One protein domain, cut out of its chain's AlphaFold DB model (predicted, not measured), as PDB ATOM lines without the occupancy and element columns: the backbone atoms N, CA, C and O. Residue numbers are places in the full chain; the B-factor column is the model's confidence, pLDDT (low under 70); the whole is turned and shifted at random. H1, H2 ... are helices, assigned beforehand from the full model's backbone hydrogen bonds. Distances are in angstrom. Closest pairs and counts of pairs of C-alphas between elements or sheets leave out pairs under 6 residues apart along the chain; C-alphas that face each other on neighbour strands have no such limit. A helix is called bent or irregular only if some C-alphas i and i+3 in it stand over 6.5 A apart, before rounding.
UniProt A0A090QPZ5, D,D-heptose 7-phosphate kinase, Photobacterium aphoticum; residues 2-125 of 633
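AT A GLANCE: This is residues 2 to 125 of the 633 residues of the protein "D,D-heptose 7-phosphate kinase" of Photobacterium aphoticum (UniProt A0A090QPZ5). Two arms of helices splay from a shared end like a V: in one, H3 folds back beside H2b, the second part of the bent helix H2; in the other, H5 folds back from H4, and H2a, H3 and H4 come together where the arms join. H1 crosses H3 near that join, H6 sits at the same end, and the turn at residues 92 to 97 sticks out at the tip of the H4 and H5 arm. The printed part has 124 residues with six named helices, H1 to H6 along the chain, and no named strand; the class is all helix. The whole is compact, with a radius of gyration of the C-alphas of 14.5 A, and spans 37 by 30 by 25 A.

HOW THE PARTS SIT: Start at H2, residues 29 to 49, assigned as one helix by its hydrogen bonds but bent, with C-alphas 38 and 41 6.6 A apart; its arms H2a, residues 29 to 38, and H2b, residues 41 to 49, stand at a steep tilt of 36 degrees, only just steep. Look next at H3, residues 53 to 72, which forms a helical hairpin with H2b at a shallow tilt of 11 degrees; the closest C-alphas, of Leu 47 and Arg 56, are 5.8 A apart. H2a, H3 and H4, residues 76 to 92, form an up and down bundle, each running against the one before. H2a touches H4 at a shallow tilt of 16 degrees, the same way, closest at the C-alphas of Ala 33 and Gly 78, 4.8 A. H3 and H4 are a helical hairpin at a steep tilt of 41 degrees, and H3 touches H4 with residues 67 to 71 alone, closest at the C-alphas of Val 70 and Gly 78, 6.1 A. H1, residues 2 to 11, touches H3 about perpendicular, at 74 degrees, with the C-alphas of Gly 6 and Ala 69 closest at 4.5 A. H5, residues 96 to 111, and H4 touch only at the corner, and only just, with 3 pairs of C-alphas within 8 A; the closest, of Trp 90 and Thr 99, are 6.4 A apart. H6, residues 116 to 123, is close to H4 but not clearly touching, the C-alphas of Arg 76 and Met 122 being 6.9 A apart; H5 and H6 are apart. In H1, H2a, H2b, H3, H4, H5 and H6 every O i to N i+4 pair is within hydrogen-bond range.

IN THESE COORDINATES: Find C-alpha 53 at (206.912, 216.968, 143.156); from there H3 runs 28.2 A to C-alpha 72. H4 measures 24.3 A and H5 22.1 A from first to last C-alpha, H2a 14.5 A, H1 14.0 A, H2b 12.8 A and H6 10.9 A. H1 begins at C-alpha 2, (192.111, 230.157, 152.851), and H6 ends at C-alpha 123, (171.598, 218.665, 162.420).

THE WHOLE: The two C-alphas farthest apart, of Asn 23 and Arg 95, are 44.2 A apart. The printed part has no cut; the link from H1 to H2, residues 12 to 28, is long, and the other links are tight. The mean pLDDT of the printed part is 88.5, and residues 124 to 125 are under 70.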
ATOM      1  N   GLY A   2     192.594 231.491 152.428       85.50
ATOM      2  CA  GLY A   2     192.111 230.157 152.851       85.50
ATOM      3  C   GLY A   2     193.172 229.282 153.528       85.50
ATOM      4  O   GLY A   2     192.915 228.711 154.576       85.50
ATOM      5  N   VAL A   3     194.397 229.279 152.993       90.81
ATOM      6  CA  VAL A   3     195.563 228.593 153.582       90.81
ATOM      7  C   VAL A   3     195.872 229.077 155.002       90.81
ATOM      8  O   VAL A   3     196.045 228.268 155.902       90.81
ATOM      9  N   VAL A   4     195.923 230.395 155.209       90.00
ATOM     10  CA  VAL A   4     196.262 231.006 156.505       90.00
ATOM     11  C   VAL A   4     195.202 230.669 157.549       90.00
ATOM     12  O   VAL A   4     195.533 230.252 158.654       90.00
ATOM     13  N   GLU A   5     193.927 230.803 157.190       90.69
ATOM     14  CA  GLU A   5     192.822 230.503 158.101       90.69
ATOM     15  C   GLU A   5     192.688 228.999 158.378       90.69
ATOM     16  O   GLU A   5     192.458 228.605 159.520       90.69
ATOM     17  N   GLY A   6     192.923 228.151 157.372       88.75
ATOM     18  CA  GLY A   6     192.988 226.700 157.541       88.75
ATOM     19  C   GLY A   6     194.135 226.263 158.459       88.75
ATOM     20  O   GLY A   6     193.950 225.374 159.285       88.75
ATOM     21  N   LEU A   7     195.299 226.921 158.379       90.75
ATOM     22  CA  LEU A   7     196.424 226.667 159.286       90.75
ATOM     23  C   LEU A   7     196.087 227.054 160.724       90.75
ATOM     24  O   LEU A   7     196.338 226.264 161.625       90.75
ATOM     25  N   LYS A   8     195.487 228.232 160.946       88.69
ATOM     26  CA  LYS A   8     195.033 228.656 162.284       88.69
ATOM     27  C   LYS A   8     194.006 227.681 162.865       88.69
ATOM     28  O   LYS A   8     194.089 227.326 164.036       88.69
ATOM     29  N   PHE A   9     193.066 227.216 162.043       89.12
ATOM     30  CA  PHE A   9     192.073 226.210 162.423       89.12
ATOM     31  C   PHE A   9     192.706 224.889 162.848       89.12
ATOM     32  O   PHE A   9     192.413 224.377 163.925       89.12
ATOM     33  N   MET A  10     193.632 224.376 162.044       87.25
ATOM     34  CA  MET A  10     194.345 223.144 162.354       87.25
ATOM     35  C   MET A  10     195.246 223.293 163.591       87.25
ATOM     36  O   MET A  10     195.232 222.429 164.461       87.25
ATOM     37  N   ALA A  11     195.981 224.404 163.713       89.12
ATOM     38  CA  ALA A  11     196.884 224.674 164.835       89.12
ATOM     39  C   ALA A  11     196.153 224.822 166.179       89.12
ATOM     40  O   ALA A  11     196.735 224.578 167.230       89.12
ATOM     41  N   THR A  12     194.876 225.203 166.146       89.06
ATOM     42  CA  THR A  12     194.010 225.312 167.331       89.06
ATOM     43  C   THR A  12     193.143 224.074 167.550       89.06
ATOM     44  O   THR A  12     192.213 224.128 168.351       89.06
ATOM     45  N   ALA A  13     193.404 222.979 166.822       84.69
ATOM     46  CA  ALA A  13     192.613 221.750 166.854       84.69
ATOM     47  C   ALA A  13     191.096 221.998 166.685       84.69
ATOM     48  O   ALA A  13     190.273 221.364 167.337       84.69
ATOM     49  N   GLY A  14     190.727 222.955 165.825       81.50
ATOM     50  CA  GLY A  14     189.334 223.320 165.559       81.50
ATOM     51  C   GLY A  14     188.768 224.467 166.402       81.50
ATOM     52  O   GLY A  14     187.623 224.869 166.188       81.50
ATOM     53  N   GLY A  15     189.549 225.019 167.337       79.75
ATOM     54  CA  GLY A  15     189.114 226.112 168.214       79.75
ATOM     55  C   GLY A  15     188.971 227.472 167.519       79.75
ATOM     56  O   GLY A  15     188.162 228.302 167.934       79.75
ATOM     57  N   HIS A  16     189.728 227.721 166.446       85.88
ATOM     58  CA  HIS A  16     189.667 228.979 165.698       85.88
ATOM     59  C   HIS A  16     188.395 229.060 164.851       85.88
ATOM     60  O   HIS A  16     188.159 228.235 163.977       85.88
ATOM     61  N   HIS A  17     187.568 230.083 165.046       85.06
ATOM     62  CA  HIS A  17     186.399 230.275 164.193       85.06
ATOM     63  C   HIS A  17     186.780 231.053 162.931       85.06
ATOM     64  O   HIS A  17     187.039 232.256 162.988       85.06
ATOM     65  N   ILE A  18     186.788 230.367 161.786       88.06
ATOM     66  CA  ILE A  18     187.208 230.974 160.523       88.06
ATOM     67  C   ILE A  18     186.172 231.989 160.045       88.06
ATOM     68  O   ILE A  18     185.002 231.667 159.821       88.06
ATOM     69  N   LYS A  19     186.655 233.206 159.806       85.88
ATOM     70  CA  LYS A  19     185.947 234.289 159.125       85.88
ATOM     71  C   LYS A  19     186.822 234.811 157.995       85.88
ATOM     72  O   LYS A  19     188.032 234.580 157.986       85.88
ATOM     73  N   GLY A  20     186.218 235.490 157.028       81.31
ATOM     74  CA  GLY A  20     187.013 236.155 156.008       81.31
ATOM     75  C   GLY A  20     187.668 237.440 156.524       81.31
ATOM     76  O   GLY A  20     187.488 237.820 157.685       81.31
ATOM     77  N   PRO A  21     188.448 238.116 155.669       79.50
ATOM     78  CA  PRO A  21     189.194 239.312 156.048       79.50
ATOM     79  C   PRO A  21     188.269 240.441 156.521       79.50
ATOM     80  O   PRO A  21     187.194 240.654 155.956       79.50
ATOM     81  N   SER A  22     188.697 241.175 157.552       74.81
ATOM     82  CA  SER A  22     187.995 242.360 158.050       74.81
ATOM     83  C   SER A  22     187.912 243.447 156.971       74.81
ATOM     84  O   SER A  22     188.782 243.548 156.109       74.81
ATOM     85  N   ASN A  23     186.849 244.257 157.011       73.12
ATOM     86  CA  ASN A  23     186.580 245.343 156.054       73.12
ATOM     87  C   ASN A  23     186.495 244.900 154.579       73.12
ATOM     88  O   ASN A  23     186.837 245.658 153.675       73.12
ATOM     89  N   ASN A  24     186.021 243.681 154.319       79.69
ATOM     90  CA  ASN A  24     185.815 243.154 152.970       79.69
ATOM     91  C   ASN A  24     184.425 242.509 152.844       79.69
ATOM     92  O   ASN A  24     183.885 242.012 153.826       79.69
ATOM     93  N   ILE A  25     183.857 242.447 151.634       75.62
ATOM     94  CA  ILE A  25     182.563 241.781 151.378       75.62
ATOM     95  C   ILE A  25     182.566 240.286 151.760       75.62
ATOM     96  O   ILE A  25     181.521 239.707 152.068       75.62
ATOM     97  N   LEU A  26     183.752 239.672 151.776       82.56
ATOM     98  CA  LEU A  26     183.985 238.298 152.205       82.56
ATOM     99  C   LEU A  26     184.211 238.156 153.716       82.56
ATOM    100  O   LEU A  26     184.525 237.055 154.145       82.56
ATOM    101  N   SER A  27     184.074 239.210 154.530       82.50
ATOM    102  CA  SER A  27     184.280 239.130 155.987       82.50
ATOM    103  C   SER A  27     183.349 238.119 156.665       82.50
ATOM    104  O   SER A  27     183.711 237.506 157.671       82.50
ATOM    105  N   ASP A  28     182.151 237.933 156.108       86.56
ATOM    106  CA  ASP A  28     181.203 236.913 156.540       86.56
ATOM    107  C   ASP A  28     181.746 235.504 156.257       86.56
ATOM    108  O   ASP A  28     182.213 235.187 155.159       86.56
ATOM    109  N   ASN A  29     181.665 234.627 157.257       87.38
ATOM    110  CA  ASN A  29     182.153 233.254 157.166       87.38
ATOM    111  C   ASN A  29     181.464 232.457 156.049       87.38
ATOM    112  O   ASN A  29     182.102 231.619 155.410       87.38
ATOM    113  N   ASN A  30     180.187 232.720 155.768       87.75
ATOM    114  CA  ASN A  30     179.471 232.023 154.713       87.75
ATOM    115  C   ASN A  30     179.881 232.522 153.321       87.75
ATOM    116  O   ASN A  30     180.062 231.702 152.419       87.75
ATOM    117  N   HIS A  31     180.087 233.833 153.158       88.75
ATOM    118  CA  HIS A  31     180.623 234.410 151.918       88.75
ATOM    119  C   HIS A  31     182.036 233.896 151.624       88.75
ATOM    120  O   HIS A  31     182.349 233.532 150.489       88.75
ATOM    121  N   PHE A  32     182.880 233.798 152.654       90.75
ATOM    122  CA  PHE A  32     184.220 233.242 152.519       90.75
ATOM    123  C   PHE A  32     184.198 231.763 152.106       90.75
ATOM    124  O   PHE A  32     184.938 231.361 151.208       90.75
ATOM    125  N   ALA A  33     183.307 230.959 152.695       92.44
ATOM    126  CA  ALA A  33     183.149 229.549 152.343       92.44
ATOM    127  C   ALA A  33     182.722 229.347 150.880       92.44
ATOM    128  O   ALA A  33     183.261 228.475 150.197       92.44
ATOM    129  N   LEU A  34     181.796 230.178 150.385       92.06
ATOM    130  CA  LEU A  34     181.379 230.198 148.980       92.06
ATOM    131  C   LEU A  34     182.565 230.485 148.050       92.06
ATOM    132  O   LEU A  34     182.804 229.728 147.110       92.06
ATOM    133  N   ALA A  35     183.342 231.532 148.341       92.25
ATOM    134  CA  ALA A  35     184.511 231.893 147.543       92.25
ATOM    135  C   ALA A  35     185.548 230.756 147.496       92.25
ATOM    136  O   ALA A  35     186.082 230.441 146.433       92.25
ATOM    137  N   LEU A  36     185.796 230.078 148.623       93.81
ATOM    138  CA  LEU A  36     186.682 228.912 148.658       93.81
ATOM    139  C   LEU A  36     186.145 227.748 147.813       93.81
ATOM    140  O   LEU A  36     186.922 227.120 147.095       93.81
ATOM    141  N   CYS A  37     184.834 227.496 147.833       94.38
ATOM    142  CA  CYS A  37     184.209 226.465 146.999       94.38
ATOM    143  C   CYS A  37     184.370 226.744 145.495       94.38
ATOM    144  O   CYS A  37     184.529 225.803 144.721       94.38
ATOM    145  N   MET A  38     184.394 228.015 145.083       94.75
ATOM    146  CA  MET A  38     184.689 228.411 143.699       94.75
ATOM    147  C   MET A  38     186.174 228.245 143.340       94.75
ATOM    148  O   MET A  38     186.508 227.959 142.197       94.75
ATOM    149  N   VAL A  39     187.089 228.405 144.299       94.62
ATOM    150  CA  VAL A  39     188.542 228.333 144.054       94.62
ATOM    151  C   VAL A  39     189.080 226.899 144.088       94.62
ATOM    152  O   VAL A  39     190.030 226.585 143.370       94.62
ATOM    153  N   ILE A  40     188.483 226.002 144.879       95.94
ATOM    154  CA  ILE A  40     188.924 224.601 145.011       95.94
ATOM    155  C   ILE A  40     189.080 223.885 143.652       95.94
ATOM    156  O   ILE A  40     190.139 223.290 143.432       95.94
ATOM    157  N   PRO A  41     188.120 223.958 142.706       96.75
ATOM    158  CA  PRO A  41     188.292 223.367 141.378       96.75
ATOM    159  C   PRO A  41     189.532 223.890 140.635       96.75
ATOM    160  O   PRO A  41     190.220 223.116 139.972       96.75
ATOM    161  N   LEU A  42     189.871 225.174 140.778       95.88
ATOM    162  CA  LEU A  42     191.057 225.764 140.146       95.88
ATOM    163  C   LEU A  42     192.363 225.248 140.762       95.88
ATOM    164  O   LEU A  42     193.323 224.993 140.038       95.88
ATOM    165  N   ILE A  43     192.395 225.008 142.076       95.56
ATOM    166  CA  ILE A  43     193.547 224.364 142.732       95.56
ATOM    167  C   ILE A  43     193.746 222.949 142.167       95.56
ATOM    168  O   ILE A  43     194.874 222.549 141.871       95.56
ATOM    169  N   VAL A  44     192.656 222.204 141.953       94.69
ATOM    170  CA  VAL A  44     192.711 220.868 141.337       94.69
ATOM    171  C   VAL A  44     193.175 220.931 139.880       94.69
ATOM    172  O   VAL A  44     193.967 220.086 139.460       94.69
ATOM    173  N   TYR A  45     192.757 221.945 139.115       95.81
ATOM    174  CA  TYR A  45     193.303 222.194 137.778       95.81
ATOM    175  C   TYR A  45     194.826 222.373 137.820       95.81
ATOM    176  O   TYR A  45     195.539 221.670 137.101       95.81
ATOM    177  N   LEU A  46     195.331 223.252 138.694       95.25
ATOM    178  CA  LEU A  46     196.767 223.519 138.825       95.25
ATOM    179  C   LEU A  46     197.545 222.259 139.231       95.25
ATOM    180  O   LEU A  46     198.599 221.979 138.661       95.25
ATOM    181  N   LEU A  47     197.002 221.437 140.135       93.44
ATOM    182  CA  LEU A  47     197.583 220.133 140.490       93.44
ATOM    183  C   LEU A  47     197.771 219.206 139.282       93.44
ATOM    184  O   LEU A  47     198.718 218.417 139.250       93.44
ATOM    185  N   GLY A  48     196.874 219.298 138.297       88.75
ATOM    186  CA  GLY A  48     196.967 218.571 137.035       88.75
ATOM    187  C   GLY A  48     198.038 219.110 136.082       88.75
ATOM    188  O   GLY A  48     198.583 218.328 135.306       88.75
ATOM    189  N   GLN A  49     198.371 220.404 136.159       91.56
ATOM    190  CA  GLN A  49     199.349 221.046 135.269       91.56
ATOM    191  C   GLN A  49     200.797 220.859 135.737       91.56
ATOM    192  O   GLN A  49     201.695 220.626 134.927       91.56
ATOM    193  N   TYR A  50     201.050 220.919 137.046       91.06
ATOM    194  CA  TYR A  50     202.412 220.803 137.566       91.06
ATOM    195  C   TYR A  50     202.867 219.339 137.685       91.06
ATOM    196  O   TYR A  50     202.247 218.505 138.354       91.06
ATOM    197  N   LYS A  51     204.015 219.025 137.067       88.06
ATOM    198  CA  LYS A  51     204.666 217.702 137.151       88.06
ATOM    199  C   LYS A  51     205.662 217.588 138.310       88.06
ATOM    200  O   LYS A  51     205.844 216.502 138.854       88.06
ATOM    201  N   GLN A  52     206.298 218.692 138.702       91.56
ATOM    202  CA  GLN A  52     207.343 218.685 139.730       91.56
ATOM    203  C   GLN A  52     206.759 218.380 141.118       91.56
ATOM    204  O   GLN A  52     205.760 218.975 141.529       91.56
ATOM    205  N   LYS A  53     207.407 217.468 141.860       91.31
ATOM    206  CA  LYS A  53     206.912 216.968 143.156       91.31
ATOM    207  C   LYS A  53     206.707 218.081 144.189       91.31
ATOM    208  O   LYS A  53     205.708 218.049 144.898       91.31
ATOM    209  N   PHE A  54     207.606 219.064 144.233       93.12
ATOM    210  CA  PHE A  54     207.547 220.179 145.181       93.12
ATOM    211  C   PHE A  54     206.263 221.011 145.030       93.12
ATOM    212  O   PHE A  54     205.485 221.120 145.976       93.12
ATOM    213  N   TYR A  55     205.977 221.512 143.821       91.25
ATOM    214  CA  TYR A  55     204.764 222.297 143.560       91.25
ATOM    215  C   TYR A  55     203.485 221.490 143.783       91.25
ATOM    216  O   TYR A  55     202.512 222.011 144.322       91.25
ATOM    217  N   ARG A  56     203.488 220.202 143.423       92.19
ATOM    218  CA  ARG A  56     202.343 219.318 143.675       92.19
ATOM    219  C   ARG A  56     202.082 219.138 145.164       92.19
ATOM    220  O   ARG A  56     200.934 219.231 145.577       92.19
ATOM    221  N   LEU A  57     203.124 218.899 145.960       92.69
ATOM    222  CA  LEU A  57     202.987 218.772 147.409       92.69
ATOM    223  C   LEU A  57     202.445 220.071 148.016       92.69
ATOM    224  O   LEU A  57     201.480 220.026 148.772       92.69
ATOM    225  N   GLY A  58     202.990 221.222 147.612       93.62
ATOM    226  CA  GLY A  58     202.489 222.531 148.035       93.62
ATOM    227  C   GLY A  58     201.008 222.735 147.701       93.62
ATOM    228  O   GLY A  58     200.225 223.104 148.570       93.62
ATOM    229  N   LEU A  59     200.589 222.428 146.471       94.12
ATOM    230  CA  LEU A  59     199.193 222.561 146.045       94.12
ATOM    231  C   LEU A  59     198.247 221.559 146.730       94.12
ATOM    232  O   LEU A  59     197.096 221.904 146.986       94.12
ATOM    233  N   ILE A  60     198.709 220.348 147.067       93.88
ATOM    234  CA  ILE A  60     197.938 219.391 147.880       93.88
ATOM    235  C   ILE A  60     197.712 219.973 149.276       93.88
ATOM    236  O   ILE A  60     196.584 219.966 149.764       93.88
ATOM    237  N   THR A  61     198.754 220.534 149.893       92.56
ATOM    238  CA  THR A  61     198.640 221.212 151.190       92.56
ATOM    239  C   THR A  61     197.658 222.380 151.114       92.56
ATOM    240  O   THR A  61     196.778 222.498 151.963       92.56
ATOM    241  N   VAL A  62     197.740 223.206 150.066       94.94
ATOM    242  CA  VAL A  62     196.791 224.308 149.828       94.94
ATOM    243  C   VAL A  62     195.358 223.787 149.698       94.94
ATOM    244  O   VAL A  62     194.459 224.334 150.331       94.94
ATOM    245  N   LEU A  63     195.141 222.720 148.925       94.38
ATOM    246  CA  LEU A  63     193.827 222.104 148.747       94.38
ATOM    247  C   LEU A  63     193.244 221.628 150.082       94.38
ATOM    248  O   LEU A  63     192.111 221.979 150.406       94.38
ATOM    249  N   ILE A  64     194.019 220.873 150.867       91.75
ATOM    250  CA  ILE A  64     193.592 220.356 152.176       91.75
ATOM    251  C   ILE A  64     193.225 221.511 153.109       91.75
ATOM    252  O   ILE A  64     192.146 221.505 153.698       91.75
ATOM    253  N   LEU A  65     194.075 222.534 153.200       92.06
ATOM    254  CA  LEU A  65     193.827 223.687 154.062       92.06
ATOM    255  C   LEU A  65     192.614 224.504 153.608       92.06
ATOM    256  O   LEU A  65     191.871 224.991 154.451       92.06
ATOM    257  N   CYS A  66     192.367 224.627 152.302       94.06
ATOM    258  CA  CYS A  66     191.158 225.267 151.780       94.06
ATOM    259  C   CYS A  66     189.890 224.467 152.102       94.06
ATOM    260  O   CYS A  66     188.884 225.067 152.474       94.06
ATOM    261  N   VAL A  67     189.930 223.135 152.006       93.12
ATOM    262  CA  VAL A  67     188.807 222.261 152.390       93.12
ATOM    263  C   VAL A  67     188.531 222.361 153.892       93.12
ATOM    264  O   VAL A  67     187.390 222.598 154.288       93.12
ATOM    265  N   LEU A  68     189.569 222.269 154.727       90.69
ATOM    266  CA  LEU A  68     189.451 222.481 156.172       90.69
ATOM    267  C   LEU A  68     188.933 223.883 156.486       90.69
ATOM    268  O   LEU A  68     188.100 224.036 157.374       90.69
ATOM    269  N   ALA A  69     189.356 224.895 155.726       92.38
ATOM    270  CA  ALA A  69     188.868 226.251 155.909       92.38
ATOM    271  C   ALA A  69     187.367 226.375 155.616       92.38
ATOM    272  O   ALA A  69     186.653 227.015 156.385       92.38
ATOM    273  N   VAL A  70     186.862 225.718 154.562       93.06
ATOM    274  CA  VAL A  70     185.416 225.646 154.292       93.06
ATOM    275  C   VAL A  70     184.681 225.018 155.475       93.06
ATOM    276  O   VAL A  70     183.695 225.587 155.937       93.06
ATOM    277  N   LEU A  71     185.167 223.901 156.018       91.00
ATOM    278  CA  LEU A  71     184.527 223.249 157.165       91.00
ATOM    279  C   LEU A  71     184.586 224.116 158.437       91.00
ATOM    280  O   LEU A  71     183.569 224.285 159.114       91.00
ATOM    281  N   GLY A  72     185.732 224.744 158.711       89.88
ATOM    282  CA  GLY A  72     185.956 225.621 159.863       89.88
ATOM    283  C   GLY A  72     185.149 226.923 159.835       89.88
ATOM    284  O   GLY A  72     184.930 227.533 160.886       89.88
ATOM    285  N   THR A  73     184.621 227.330 158.672       90.94
ATOM    286  CA  THR A  73     183.658 228.448 158.587       90.94
ATOM    287  C   THR A  73     182.318 228.131 159.253       90.94
ATOM    288  O   THR A  73     181.561 229.045 159.588       90.94
ATOM    289  N   GLN A  74     181.999 226.843 159.443       88.38
ATOM    290  CA  GLN A  74     180.695 226.357 159.905       88.38
ATOM    291  C   GLN A  74     179.528 226.763 158.971       88.38
ATOM    292  O   GLN A  74     178.381 226.841 159.405       88.38
ATOM    293  N   SER A  75     179.791 227.058 157.692       87.50
ATOM    294  CA  SER A  75     178.772 227.460 156.710       87.50
ATOM    295  C   SER A  75     178.052 226.255 156.095       87.50
ATOM    296  O   SER A  75     178.676 225.454 155.399       87.50
ATOM    297  N   ARG A  76     176.722 226.159 156.261       83.94
ATOM    298  CA  ARG A  76     175.900 225.115 155.610       83.94
ATOM    299  C   ARG A  76     175.961 225.213 154.081       83.94
ATOM    300  O   ARG A  76     176.166 224.213 153.405       83.94
ATOM    301  N   GLY A  77     175.850 226.430 153.538       82.75
ATOM    302  CA  GLY A  77     175.963 226.673 152.094       82.75
ATOM    303  C   GLY A  77     177.349 226.316 151.549       82.75
ATOM    304  O   GLY A  77     177.457 225.760 150.458       82.75
ATOM    305  N   GLY A  78     178.403 226.559 152.336       88.44
ATOM    306  CA  GLY A  78     179.768 226.124 152.026       88.44
ATOM    307  C   GLY A  78     179.920 224.603 152.036       88.44
ATOM    308  O   GLY A  78     180.509 224.044 151.119       88.44
ATOM    309  N   PHE A  79     179.332 223.916 153.020       89.44
ATOM    310  CA  PHE A  79     179.335 222.452 153.080       89.44
ATOM    311  C   PHE A  79     178.595 221.815 151.893       89.44
ATOM    312  O   PHE A  79     179.122 220.899 151.269       89.44
ATOM    313  N   ILE A  80     177.421 222.334 151.518       89.25
ATOM    314  CA  ILE A  80     176.681 221.868 150.332       89.25
ATOM    315  C   ILE A  80     177.511 222.089 149.055       89.25
ATOM    316  O   ILE A  80     177.609 221.189 148.220       89.25
ATOM    317  N   GLY A  81     178.161 223.250 148.924       90.81
ATOM    318  CA  GLY A  81     179.059 223.546 147.803       90.81
ATOM    319  C   GLY A  81     180.236 222.584 147.721       90.81
ATOM    320  O   GLY A  81     180.522 222.035 146.659       90.81
ATOM    321  N   LEU A  82     180.878 222.319 148.858       93.56
ATOM    322  CA  LEU A  82     181.979 221.370 148.956       93.56
ATOM    323  C   LEU A  82     181.534 219.944 148.602       93.56
ATOM    324  O   LEU A  82     182.236 219.256 147.861       93.56
ATOM    325  N   THR A  83     180.356 219.519 149.063       92.12
ATOM    326  CA  THR A  83     179.759 218.223 148.711       92.12
ATOM    327  C   THR A  83     179.453 218.136 147.217       92.12
ATOM    328  O   THR A  83     179.722 217.106 146.605       92.12
ATOM    329  N   CYS A  84     178.975 219.216 146.591       93.38
ATOM    330  CA  CYS A  84     178.787 219.274 145.140       93.38
ATOM    331  C   CYS A  84     180.120 219.112 144.385       93.38
ATOM    332  O   CYS A  84     180.224 218.292 143.469       93.38
ATOM    333  N   VAL A  85     181.161 219.836 144.807       94.62
ATOM    334  CA  VAL A  85     182.507 219.750 144.220       94.62
ATOM    335  C   VAL A  85     183.097 218.344 144.388       94.62
ATOM    336  O   VAL A  85     183.559 217.747 143.415       94.62
ATOM    337  N   GLY A  86     183.034 217.773 145.594       93.25
ATOM    338  CA  GLY A  86     183.479 216.404 145.872       93.25
ATOM    339  C   GLY A  86     182.686 215.363 145.079       93.25
ATOM    340  O   GLY A  86     183.270 214.480 144.447       93.25
ATOM    341  N   GLY A  87     181.363 215.517 145.025       93.69
ATOM    342  CA  GLY A  87     180.455 214.687 144.239       93.69
ATOM    343  C   GLY A  87     180.808 214.688 142.754       93.69
ATOM    344  O   GLY A  87     180.880 213.621 142.151       93.69
ATOM    345  N   PHE A  88     181.139 215.843 142.168       93.38
ATOM    346  CA  PHE A  88     181.617 215.919 140.785       93.38
ATOM    347  C   PHE A  88     182.883 215.079 140.558       93.38
ATOM    348  O   PHE A  88     182.947 214.299 139.602       93.38
ATOM    349  N   PHE A  89     183.885 215.186 141.437       91.38
ATOM    350  CA  PHE A  89     185.116 214.397 141.308       91.38
ATOM    351  C   PHE A  89     184.871 212.900 141.494       91.38
ATOM    352  O   PHE A  89     185.424 212.086 140.750       91.38
ATOM    353  N   TRP A  90     183.988 212.519 142.417       92.56
ATOM    354  CA  TRP A  90     183.558 211.132 142.565       92.56
ATOM    355  C   TRP A  90     182.814 210.630 141.319       92.56
ATOM    356  O   TRP A  90     183.101 209.540 140.812       92.56
ATOM    357  N   LEU A  91     181.922 211.440 140.740       91.06
ATOM    358  CA  LEU A  91     181.203 211.133 139.501       91.06
ATOM    359  C   LEU A  91     182.150 210.964 138.301       91.06
ATOM    360  O   LEU A  91     181.913 210.094 137.463       91.06
ATOM    361  N   LYS A  92     183.261 211.704 138.253       86.56
ATOM    362  CA  LYS A  92     184.296 211.577 137.212       86.56
ATOM    363  C   LYS A  92     185.345 210.490 137.483       86.56
ATOM    364  O   LYS A  92     186.077 210.122 136.565       86.56
ATOM    365  N   SER A  93     185.429 209.959 138.702       88.69
ATOM    366  CA  SER A  93     186.396 208.919 139.065       88.69
ATOM    367  C   SER A  93     186.133 207.595 138.341       88.69
ATOM    368  O   SER A  93     185.010 207.091 138.332       88.69
ATOM    369  N   LYS A  94     187.200 206.979 137.809       88.62
ATOM    370  CA  LYS A  94     187.175 205.608 137.263       88.62
ATOM    371  C   LYS A  94     187.136 204.531 138.358       88.62
ATOM    372  O   LYS A  94     186.704 203.416 138.100       88.62
ATOM    373  N   ARG A  95     187.596 204.844 139.579       91.94
ATOM    374  CA  ARG A  95     187.702 203.907 140.714       91.94
ATOM    375  C   ARG A  95     186.732 204.305 141.822       91.94
ATOM    376  O   ARG A  95     187.150 204.736 142.893       91.94
ATOM    377  N   LYS A  96     185.434 204.175 141.538       90.75
ATOM    378  CA  LYS A  96     184.330 204.676 142.377       90.75
ATOM    379  C   LYS A  96     184.464 204.302 143.847       90.75
ATOM    380  O   LYS A  96     184.444 205.196 144.691       90.75
ATOM    381  N   VAL A  97     184.662 203.012 144.124       91.38
ATOM    382  CA  VAL A  97     184.771 202.469 145.485       91.38
ATOM    383  C   VAL A  97     185.994 203.035 146.205       91.38
ATOM    384  O   VAL A  97     185.859 203.572 147.295       91.38
ATOM    385  N   MET A  98     187.176 203.018 145.577       86.06
ATOM    386  CA  MET A  98     188.395 203.547 146.207       86.06
ATOM    387  C   MET A  98     188.306 205.049 146.487       86.06
ATOM    388  O   MET A  98     188.727 205.497 147.547       86.06
ATOM    389  N   THR A  99     187.752 205.837 145.560       87.69
ATOM    390  CA  THR A  99     187.571 207.278 145.795       87.69
ATOM    391  C   THR A  99     186.523 207.568 146.860       87.69
ATOM    392  O   THR A  99     186.699 208.514 147.617       87.69
ATOM    393  N   LEU A 100     185.479 206.739 146.963       90.88
ATOM    394  CA  LEU A 100     184.485 206.851 148.027       90.88
ATOM    395  C   LEU A 100     185.103 206.531 149.393       90.88
ATOM    396  O   LEU A 100     184.933 207.311 150.323       90.88
ATOM    397  N   LEU A 101     185.876 205.445 149.500       90.62
ATOM    398  CA  LEU A 101     186.607 205.094 150.721       90.62
ATOM    399  C   LEU A 101     187.621 206.179 151.109       90.62
ATOM    400  O   LEU A 101     187.717 206.532 152.278       90.62
ATOM    401  N   GLY A 102     188.337 206.748 150.135       87.94
ATOM    402  CA  GLY A 102     189.270 207.851 150.366       87.94
ATOM    403  C   GLY A 102     188.579 209.117 150.879       87.94
ATOM    404  O   GLY A 102     189.028 209.702 151.860       87.94
ATOM    405  N   PHE A 103     187.461 209.519 150.265       87.75
ATOM    406  CA  PHE A 103     186.645 210.627 150.771       87.75
ATOM    407  C   PHE A 103     186.054 210.325 152.148       87.75
ATOM    408  O   PHE A 103     186.062 211.208 153.000       87.75
ATOM    409  N   GLY A 104     185.611 209.090 152.397       87.38
ATOM    410  CA  GLY A 104     185.142 208.641 153.706       87.38
ATOM    411  C   GLY A 104     186.222 208.778 154.777       87.38
ATOM    412  O   GLY A 104     185.987 209.417 155.795       87.38
ATOM    413  N   LEU A 105     187.434 208.281 154.515       90.00
ATOM    414  CA  LEU A 105     188.574 208.414 155.424       90.00
ATOM    415  C   LEU A 105     188.925 209.884 155.692       90.00
ATOM    416  O   LEU A 105     189.070 210.275 156.846       90.00
ATOM    417  N   LEU A 106     189.020 210.712 154.645       87.06
ATOM    418  CA  LEU A 106     189.288 212.147 154.796       87.06
ATOM    419  C   LEU A 106     188.192 212.856 155.598       87.06
ATOM    420  O   LEU A 106     188.499 213.728 156.404       87.06
ATOM    421  N   THR A 107     186.932 212.467 155.405       85.31
ATOM    422  CA  THR A 107     185.795 213.015 156.155       85.31
ATOM    423  C   THR A 107     185.869 212.608 157.622       85.31
ATOM    424  O   THR A 107     185.750 213.470 158.484       85.31
ATOM    425  N   ILE A 108     186.141 211.333 157.924       87.75
ATOM    426  CA  ILE A 108     186.325 210.840 159.299       87.75
ATOM    427  C   ILE A 108     187.455 211.598 159.996       87.75
ATOM    428  O   ILE A 108     187.274 212.052 161.123       87.75
ATOM    429  N   LEU A 109     188.595 211.776 159.321       86.19
ATOM    430  CA  LEU A 109     189.723 212.540 159.854       86.19
ATOM    431  C   LEU A 109     189.355 214.008 160.085       86.19
ATOM    432  O   LEU A 109     189.687 214.554 161.131       86.19
ATOM    433  N   ALA A 110     188.645 214.642 159.148       84.19
ATOM    434  CA  ALA A 110     188.216 216.029 159.289       84.19
ATOM    435  C   ALA A 110     187.219 216.221 160.444       84.19
ATOM    436  O   ALA A 110     187.327 217.211 161.162       84.19
ATOM    437  N   LEU A 111     186.294 215.275 160.660       84.56
ATOM    438  CA  LEU A 111     185.295 215.329 161.736       84.56
ATOM    439  C   LEU A 111     185.920 215.381 163.136       84.56
ATOM    440  O   LEU A 111     185.330 215.990 164.022       84.56
ATOM    441  N   GLN A 112     187.125 214.830 163.322       84.00
ATOM    442  CA  GLN A 112     187.853 214.899 164.600       84.00
ATOM    443  C   GLN A 112     188.282 216.326 164.978       84.00
ATOM    444  O   GLN A 112     188.538 216.599 166.145       84.00
ATOM    445  N   PHE A 113     188.366 217.236 164.004       82.19
ATOM    446  CA  PHE A 113     188.769 218.630 164.213       82.19
ATOM    447  C   PHE A 113     187.580 219.597 164.237       82.19
ATOM    448  O   PHE A 113     187.784 220.809 164.305       82.19
ATOM    449  N   LEU A 114     186.338 219.113 164.119       86.19
ATOM    450  CA  LEU A 114     185.162 219.981 164.067       86.19
ATOM    451  C   LEU A 114     184.553 220.167 165.466       86.19
ATOM    452  O   LEU A 114     184.292 219.183 166.152       86.19
ATOM    453  N   PRO A 115     184.292 221.416 165.903       85.12
ATOM    454  CA  PRO A 115     183.723 221.679 167.226       85.12
ATOM    455  C   PRO A 115     182.243 221.269 167.302       85.12
ATOM    456  O   PRO A 115     181.539 221.329 166.296       85.12
ATOM    457  N   GLU A 116     181.714 220.979 168.499       84.50
ATOM    458  CA  GLU A 116     180.295 220.605 168.711       84.50
ATOM    459  C   GLU A 116     179.296 221.580 168.066       84.50
ATOM    460  O   GLU A 116     178.290 221.181 167.479       84.50
ATOM    461  N   LYS A 117     179.609 222.881 168.090       82.56
ATOM    462  CA  LYS A 117     178.802 223.926 167.445       82.56
ATOM    463  C   LYS A 117     178.585 223.676 165.946       82.56
ATOM    464  O   LYS A 117     177.537 224.041 165.419       82.56
ATOM    465  N   TRP A 118     179.557 223.075 165.259       87.06
ATOM    466  CA  TRP A 118     179.433 222.684 163.855       87.06
ATOM    467  C   TRP A 118     178.338 221.621 163.686       87.06
ATOM    468  O   TRP A 118     177.448 221.805 162.860       87.06
ATOM    469  N   PHE A 119     178.339 220.573 164.519       84.62
ATOM    470  CA  PHE A 119     177.340 219.496 164.473       84.62
ATOM    471  C   PHE A 119     175.932 220.014 164.766       84.62
ATOM    472  O   PHE A 119     175.004 219.735 164.010       84.62
ATOM    473  N   ASN A 120     175.793 220.876 165.777       82.12
ATOM    474  CA  ASN A 120     174.517 221.521 166.099       82.12
ATOM    475  C   ASN A 120     173.967 222.329 164.914       82.12
ATOM    476  O   ASN A 120     172.769 222.302 164.644       82.12
ATOM    477  N   ARG A 121     174.839 223.009 164.155       77.44
ATOM    478  CA  ARG A 121     174.436 223.730 162.938       77.44
ATOM    479  C   ARG A 121     174.096 222.807 161.770       77.44
ATOM    480  O   ARG A 121     173.367 223.248 160.888       77.44
ATOM    481  N   MET A 122     174.597 221.578 161.720       82.25
ATOM    482  CA  MET A 122     174.351 220.656 160.602       82.25
ATOM    483  C   MET A 122     173.089 219.827 160.829       82.25
ATOM    484  O   MET A 122     172.316 219.665 159.893       82.25
ATOM    485  N   ASN A 123     172.809 219.422 162.070       75.44
ATOM    486  CA  ASN A 123     171.598 218.665 162.420       75.44
ATOM    487  C   ASN A 123     170.307 219.449 162.132       75.44
ATOM    488  O   ASN A 123     169.301 218.896 161.712       75.44
ATOM    489  N   THR A 124     170.356 220.774 162.245       69.19
ATOM    490  CA  THR A 124     169.247 221.667 161.855       69.19
ATOM    491  C   THR A 124     168.944 221.715 160.343       69.19
ATOM    492  O   THR A 124     168.034 222.428 159.942       69.19
ATOM    493  N   ILE A 125     169.688 221.000 159.484       66.25
ATOM    494  CA  ILE A 125     169.350 220.849 158.052       66.25
ATOM    495  C   ILE A 125     168.148 219.903 157.859       66.25
ATOM    496  O   ILE A 125     167.435 220.039 156.870       66.25
TER     497      ILE A 125